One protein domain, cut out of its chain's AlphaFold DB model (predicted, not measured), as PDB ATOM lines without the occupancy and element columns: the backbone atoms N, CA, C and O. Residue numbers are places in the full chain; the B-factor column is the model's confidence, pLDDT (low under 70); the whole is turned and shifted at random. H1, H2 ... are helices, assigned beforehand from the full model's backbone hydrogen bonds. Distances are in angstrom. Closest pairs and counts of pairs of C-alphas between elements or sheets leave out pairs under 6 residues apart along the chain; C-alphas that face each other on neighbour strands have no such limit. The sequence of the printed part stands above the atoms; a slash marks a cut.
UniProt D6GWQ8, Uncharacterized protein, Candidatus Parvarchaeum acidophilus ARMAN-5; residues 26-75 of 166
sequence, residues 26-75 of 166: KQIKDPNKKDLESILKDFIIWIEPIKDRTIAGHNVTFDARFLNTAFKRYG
ATOM      1  N   LYS A  26      16.450 -15.070  97.573       80.00
ATOM      2  CA  LYS A  26      16.237 -13.841  98.338       80.00
ATOM      3  C   LYS A  26      14.838 -13.822  98.949       80.00
ATOM      4  O   LYS A  26      14.700 -13.574 100.137       80.00
ATOM      5  N   GLN A  27      13.810 -14.181  98.175       78.44
ATOM      6  CA  GLN A  27      12.437 -14.267  98.684       78.44
ATOM      7  C   GLN A  27      12.264 -15.386  99.718       78.44
ATOM      8  O   GLN A  27      11.447 -15.260 100.624       78.44
ATOM      9  N   ILE A  28      12.986 -16.498  99.587       77.56
ATOM     10  CA  ILE A  28      12.929 -17.607 100.551       77.56
ATOM     11  C   ILE A  28      13.627 -17.228 101.864       77.56
ATOM     12  O   ILE A  28      13.174 -17.630 102.932       77.56
ATOM     13  N   LYS A  29      14.720 -16.466 101.805       77.81
ATOM     14  CA  LYS A  29      15.533 -16.084 102.970       77.81
ATOM     15  C   LYS A  29      15.179 -14.714 103.560       77.81
ATOM     16  O   LYS A  29      15.867 -14.282 104.474       77.81
ATOM     17  N   ASP A  30      14.133 -14.059 103.063       82.50
ATOM     18  CA  ASP A  30      13.697 -12.745 103.541       82.50
ATOM     19  C   ASP A  30      13.377 -12.785 105.051       82.50
ATOM     20  O   ASP A  30      12.441 -13.494 105.444       82.50
ATOM     21  N   PRO A  31      14.143 -12.067 105.895       83.00
ATOM     22  CA  PRO A  31      13.959 -12.077 107.344       83.00
ATOM     23  C   PRO A  31      12.678 -11.362 107.788       83.00
ATOM     24  O   PRO A  31      12.232 -11.574 108.909       83.00
ATOM     25  N   ASN A  32      12.055 -10.556 106.921       87.19
ATOM     26  CA  ASN A  32      10.814  -9.847 107.240       87.19
ATOM     27  C   ASN A  32       9.563 -10.722 107.065       87.19
ATOM     28  O   ASN A  32       8.446 -10.285 107.351       87.19
ATOM     29  N   LYS A  33       9.712 -11.952 106.558       85.00
ATOM     30  CA  LYS A  33       8.597 -12.894 106.466       85.00
ATOM     31  C   LYS A  33       8.269 -13.460 107.840       85.00
ATOM     32  O   LYS A  33       9.156 -13.929 108.547       85.00
ATOM     33  N   LYS A  34       6.973 -13.506 108.151       86.94
ATOM     34  CA  LYS A  34       6.454 -14.254 109.299       86.94
ATOM     35  C   LYS A  34       6.937 -15.705 109.247       86.94
ATOM     36  O   LYS A  34       7.047 -16.299 108.168       86.94
ATOM     37  N   ASP A  35       7.217 -16.266 110.414       90.19
ATOM     38  CA  ASP A  35       7.451 -17.695 110.551       90.19
ATOM     39  C   ASP A  35       6.163 -18.491 110.261       90.19
ATOM     40  O   ASP A  35       5.059 -17.944 110.195       90.19
ATOM     41  N   LEU A  36       6.309 -19.801 110.056       90.94
ATOM     42  CA  LEU A  36       5.191 -20.662 109.678       90.94
ATOM     43  C   LEU A  36       4.115 -20.754 110.771       90.94
ATOM     44  O   LEU A  36       2.939 -20.810 110.432       90.94
ATOM     45  N   GLU A  37       4.475 -20.750 112.053       94.56
ATOM     46  CA  GLU A  37       3.502 -20.848 113.147       94.56
ATOM     47  C   GLU A  37       2.596 -19.614 113.185       94.56
ATOM     48  O   GLU A  37       1.371 -19.735 113.208       94.56
ATOM     49  N   SER A  38       3.201 -18.427 113.110       93.69
ATOM     50  CA  SER A  38       2.495 -17.146 113.037       93.69
ATOM     51  C   SER A  38       1.544 -17.097 111.836       93.69
ATOM     52  O   SER A  38       0.399 -16.668 111.956       93.69
ATOM     53  N   ILE A  39       1.991 -17.603 110.681       93.56
ATOM     54  CA  ILE A  39       1.191 -17.707 109.450       93.56
ATOM     55  C   ILE A  39      -0.027 -18.617 109.636       93.56
ATOM     56  O   ILE A  39      -1.119 -18.280 109.179       93.56
ATOM     57  N   LEU A  40       0.146 -19.769 110.289       95.00
ATOM     58  CA  LEU A  40      -0.938 -20.722 110.531       95.00
ATOM     59  C   LEU A  40      -1.986 -20.147 111.493       95.00
ATOM     60  O   LEU A  40      -3.180 -20.321 111.258       95.00
ATOM     61  N   LYS A  41      -1.557 -19.425 112.536       94.38
ATOM     62  CA  LYS A  41      -2.460 -18.740 113.476       94.38
ATOM     63  C   LYS A  41      -3.270 -17.644 112.782       94.38
ATOM     64  O   LYS A  41      -4.491 -17.622 112.914       94.38
ATOM     65  N   ASP A  42      -2.614 -16.798 111.985       94.31
ATOM     66  CA  ASP A  42      -3.296 -15.777 111.177       94.31
ATOM     67  C   ASP A  42      -4.322 -16.401 110.221       94.31
ATOM     68  O   ASP A  42      -5.415 -15.870 110.033       94.31
ATOM     69  N   PHE A  43      -3.967 -17.533 109.609       94.12
ATOM     70  CA  PHE A  43      -4.840 -18.236 108.679       94.12
ATOM     71  C   PHE A  43      -6.096 -18.780 109.366       94.12
ATOM     72  O   PHE A  43      -7.185 -18.645 108.815       94.12
ATOM     73  N   ILE A  44      -5.968 -19.334 110.578       93.94
ATOM     74  CA  ILE A  44      -7.114 -19.804 111.375       93.94
ATOM     75  C   ILE A  44      -8.060 -18.649 111.706       93.94
ATOM     76  O   ILE A  44      -9.261 -18.771 111.476       93.94
ATOM     77  N   ILE A  45      -7.521 -17.519 112.173       94.25
ATOM     78  CA  ILE A  45      -8.311 -16.310 112.463       94.25
ATOM     79  C   ILE A  45      -9.041 -15.835 111.200       94.25
ATOM     80  O   ILE A  45     -10.202 -15.438 111.249       94.25
ATOM     81  N   TRP A  46      -8.375 -15.894 110.045       94.31
ATOM     82  CA  TRP A  46      -8.967 -15.478 108.779       94.31
ATOM     83  C   TRP A  46     -10.121 -16.381 108.317       94.31
ATOM     84  O   TRP A  46     -11.118 -15.864 107.811       94.31
ATOM     85  N   ILE A  47     -10.025 -17.705 108.495       93.88
ATOM     86  CA  ILE A  47     -11.107 -18.631 108.109       93.88
ATOM     87  C   ILE A  47     -12.219 -18.746 109.154       93.88
ATOM     88  O   ILE A  47     -13.298 -19.223 108.817       93.88
ATOM     89  N   GLU A  48     -11.985 -18.352 110.406       92.75
ATOM     90  CA  GLU A  48     -12.951 -18.455 111.507       92.75
ATOM     91  C   GLU A  48     -14.356 -17.905 111.182       92.75
ATOM     92  O   GLU A  48     -15.322 -18.635 111.413       92.75
ATOM     93  N   PRO A  49     -14.522 -16.697 110.600       94.19
ATOM     94  CA  PRO A  49     -15.849 -16.170 110.280       94.19
ATOM     95  C   PRO A  49     -16.534 -16.871 109.093       94.19
ATOM     96  O   PRO A  49     -17.702 -16.598 108.809       94.19
ATOM     97  N   ILE A  50     -15.839 -17.751 108.365       93.06
ATOM     98  CA  ILE A  50     -16.398 -18.452 107.209       93.06
ATOM     99  C   ILE A  50     -17.230 -19.643 107.705       93.06
ATOM    100  O   ILE A  50     -16.713 -20.554 108.350       93.06
ATOM    101  N   LYS A  51     -18.530 -19.661 107.377       93.62
ATOM    102  CA  LYS A  51     -19.449 -20.736 107.795       93.62
ATOM    103  C   LYS A  51     -19.083 -22.094 107.186       93.62
ATOM    104  O   LYS A  51     -19.008 -23.083 107.910       93.62
ATOM    105  N   ASP A  52     -18.882 -22.143 105.870       93.12
ATOM    106  CA  ASP A  52     -18.439 -23.347 105.164       93.12
ATOM    107  C   ASP A  52     -16.936 -23.263 104.893       93.12
ATOM    108  O   ASP A  52     -16.472 -22.435 104.113       93.12
ATOM    109  N   ARG A  53     -16.182 -24.123 105.576       92.69
ATOM    110  CA  ARG A  53     -14.716 -24.186 105.513       92.69
ATOM    111  C   ARG A  53     -14.236 -25.440 104.784       92.69
ATOM    112  O   ARG A  53     -13.091 -25.852 104.961       92.69
ATOM    113  N   THR A  54     -15.114 -26.079 104.009       94.69
ATOM    114  CA  THR A  54     -14.747 -27.215 103.161       94.69
ATOM    115  C   THR A  54     -13.686 -26.761 102.161       94.69
ATOM    116  O   THR A  54     -13.923 -25.839 101.383       94.69
ATOM    117  N   ILE A  55     -12.504 -27.386 102.179       94.81
ATOM    118  CA  ILE A  55     -11.451 -27.032 101.219       94.81
ATOM    119  C   ILE A  55     -11.851 -27.558  99.842       94.81
ATOM    120  O   ILE A  55     -12.298 -28.702  99.701       94.81
ATOM    121  N   ALA A  56     -11.650 -26.719  98.834       96.56
ATOM    122  CA  ALA A  56     -11.836 -27.062  97.443       96.56
ATOM    123  C   ALA A  56     -10.595 -26.701  96.615       96.56
ATOM    124  O   ALA A  56      -9.907 -25.736  96.943       96.56
ATOM    125  N   GLY A  57     -10.307 -27.482  95.573       96.69
ATOM    126  CA  GLY A  57      -9.130 -27.298  94.714       96.69
ATOM    127  C   GLY A  57      -8.886 -28.492  93.792       96.69
ATOM    128  O   GLY A  57      -9.756 -29.355  93.658       96.69
ATOM    129  N   HIS A  58      -7.729 -28.562  93.135       97.06
ATOM    130  CA  HIS A  58      -7.334 -29.719  92.326       97.06
ATOM    131  C   HIS A  58      -6.421 -30.668  93.107       97.06
ATOM    132  O   HIS A  58      -5.379 -30.249  93.601       97.06
ATOM    133  N   ASN A  59      -6.782 -31.955  93.210       95.38
ATOM    134  CA  ASN A  59      -6.062 -32.923  94.055       95.38
ATOM    135  C   ASN A  59      -5.910 -32.429  95.513       95.38
ATOM    136  O   ASN A  59      -4.905 -32.650  96.196       95.38
ATOM    137  N   VAL A  60      -6.946 -31.753  96.004       95.38
ATOM    138  CA  VAL A  60      -6.896 -30.884  97.190       95.38
ATOM    139  C   VAL A  60      -6.688 -31.646  98.504       95.38
ATOM    140  O   VAL A  60      -6.311 -31.085  99.534       95.38
ATOM    141  N   THR A  61      -6.879 -32.966  98.478       94.38
ATOM    142  CA  THR A  61      -6.523 -33.838  99.605       94.38
ATOM    143  C   THR A  61      -5.036 -33.714  99.953       94.38
ATOM    144  O   THR A  61      -4.670 -33.800 101.128       94.38
ATOM    145  N   PHE A  62      -4.170 -33.497  98.956       93.19
ATOM    146  CA  PHE A  62      -2.750 -33.254  99.184       93.19
ATOM    147  C   PHE A  62      -2.531 -31.980 100.016       93.19
ATOM    148  O   PHE A  62      -1.873 -32.041 101.058       93.19
ATOM    149  N   ASP A  63      -3.140 -30.863  99.618       93.56
ATOM    150  CA  ASP A  63      -3.038 -29.566 100.294       93.56
ATOM    151  C   ASP A  63      -3.618 -29.601 101.710       93.56
ATOM    152  O   ASP A  63      -2.971 -29.158 102.663       93.56
ATOM    153  N   ALA A  64      -4.791 -30.216 101.888       93.69
ATOM    154  CA  ALA A  64      -5.409 -30.388 103.200       93.69
ATOM    155  C   ALA A  64      -4.492 -31.171 104.158       93.69
ATOM    156  O   ALA A  64      -4.280 -30.774 105.307       93.69
ATOM    157  N   ARG A  65      -3.874 -32.260 103.680       94.31
ATOM    158  CA  ARG A  65      -2.911 -33.044 104.472       94.31
ATOM    159  C   ARG A  65      -1.626 -32.273 104.758       94.31
ATOM    160  O   ARG A  65      -1.061 -32.428 105.846       94.31
ATOM    161  N   PHE A  66      -1.166 -31.459 103.813       93.75
ATOM    162  CA  PHE A  66      -0.002 -30.601 103.996       93.75
ATOM    163  C   PHE A  66      -0.244 -29.583 105.122       93.75
ATOM    164  O   PHE A  66       0.578 -29.476 106.035       93.75
ATOM    165  N   LEU A  67      -1.407 -28.922 105.125       94.25
ATOM    166  CA  LEU A  67      -1.818 -27.990 106.179       94.25
ATOM    167  C   LEU A  67      -1.998 -28.688 107.533       94.25
ATOM    168  O   LEU A  67      -1.421 -28.245 108.522       94.25
ATOM    169  N   ASN A  68      -2.698 -29.825 107.580       95.25
ATOM    170  CA  ASN A  68      -2.884 -30.591 108.820       95.25
ATOM    171  C   ASN A  68      -1.546 -31.038 109.432       95.25
ATOM    172  O   ASN A  68      -1.361 -30.993 110.647       95.25
ATOM    173  N   THR A  69      -0.574 -31.414 108.596       96.19
ATOM    174  CA  THR A  69       0.784 -31.735 109.060       96.19
ATOM    175  C   THR A  69       1.488 -30.504 109.638       96.19
ATOM    176  O   THR A  69       2.219 -30.620 110.625       96.19
ATOM    177  N   ALA A  70       1.274 -29.325 109.047       95.88
ATOM    178  CA  ALA A  70       1.834 -28.072 109.535       95.88
ATOM    179  C   ALA A  70       1.215 -27.654 110.881       95.88
ATOM    180  O   ALA A  70       1.967 -27.344 111.801       95.88
ATOM    181  N   PHE A  71      -0.111 -27.735 111.043       96.44
ATOM    182  CA  PHE A  71      -0.773 -27.480 112.330       96.44
ATOM    183  C   PHE A  71      -0.270 -28.427 113.422       96.44
ATOM    184  O   PHE A  71       0.162 -27.976 114.483       96.44
ATOM    185  N   LYS A  72      -0.205 -29.733 113.119       96.62
ATOM    186  CA  LYS A  72       0.301 -30.751 114.051       96.62
ATOM    187  C   LYS A  72       1.736 -30.475 114.501       96.62
ATOM    188  O   LYS A  72       2.056 -30.698 115.663       96.62
ATOM    189  N   ARG A  73       2.603 -29.984 113.606       96.94
ATOM    190  CA  ARG A  73       4.004 -29.660 113.928       96.94
ATOM    191  C   ARG A  73       4.130 -28.620 115.043       96.94
ATOM    192  O   ARG A  73       5.082 -28.697 115.810       96.94
ATOM    193  N   TYR A  74       3.197 -27.676 115.115       96.75
ATOM    194  CA  TYR A  74       3.204 -26.589 116.095       96.75
ATOM    195  C   TYR A  74       2.189 -26.791 117.229       96.75
ATOM    196  O   TYR A  74       1.927 -25.859 117.980       96.75
ATOM    197  N   GLY A  75       1.600 -27.988 117.357       96.19
ATOM    198  CA  GLY A  75       0.617 -28.278 118.405       96.19
ATOM    199  C   GLY A  75      -0.650 -27.421 118.322       96.19
ATOM    200  O   GLY A  75      -1.296 -27.191 119.339       96.19
TER     201      GLY A  75
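What this domain is: This is residues 26 to 75 of the 166 residues of an uncharacterized protein of Candidatus Parvarchaeum acidophilus ARMAN-5 (UniProt D6GWQ8). Two helices of similar length, H2 and H3, make an open V, meeting where H2 begins and H3 ends, and the long link of residues 48 to 60 runs across the wide side of the V as a loop. From the meeting point residues 26 to 35 stick out as an arm, with the short helix H1, residues 26 to 29, at its tip. The printed part has 50 residues with three named helices, in the order H1, H2, H3, and no named strand; the class is all helix. The whole is loose, with a radius of gyration of the C-alphas of 12.9 A, and its C-alphas span 34 by 25 by 21 A along their three main axes.

Where its parts are: H1 is residues 26 to 29, 5.2 A from first to last C-alpha, and begins at C-alpha 26 at (16.237, -13.841, 98.338). H2 is residues 36 to 47, 16.5 A long, from C-alpha 36 at (5.191, -20.662, 109.678) to C-alpha 47 at (-11.107, -18.631, 108.109). H3, the longest helix with 13 residues, is residues 61 to 73 and 18.3 A long, ending at C-alpha 73 at (4.004, -29.660, 113.928).

How they stand to each other: H1 touches no helix and is apart from H2 and from H3. H2 and H3 only just touch, with 3 pairs of C-alphas within 8 A; the closest are those of Leu 40 and Phe 71, 7.0 A apart. H2 touches H3 with residues 37 to 40 alone, and H3 touches H2 with residues 70 to 71 alone. Their lines stand at a steep tilt of 61 degrees, and they run opposite ways. Their centres are 13.0 A apart. In H2 and H3 every pair of O of residue i and N of residue i+4 is within hydrogen-bond range; H1, with 4 residues, is too short for such a pair, and its one pair of O of residue i and N of residue i+3 is within range.

The domain as a whole: The two C-alphas farthest apart are those of Lys 26 and Lys 51, at 37.6 A, and the first and last printed C-alphas, of Lys 26 and Gly 75, are 29.2 A apart. The printed part has no cut. The link from H1 to H2, 6 residues, is short, and the link from H2 to H3, 13 residues, is long; the C-alphas of residues 48 to 60 lie 12 to 18 A from the mean of the C-alphas. Three stretches stand free: residues 26 to 35, of which 26 to 29 belong to H1; residues 42 to 53, of which 42 to 47 belong to H2; and residues 57 to 62. The mean pLDDT of the printed part is 92.3, with 78 for H1, and no printed residue is under 70.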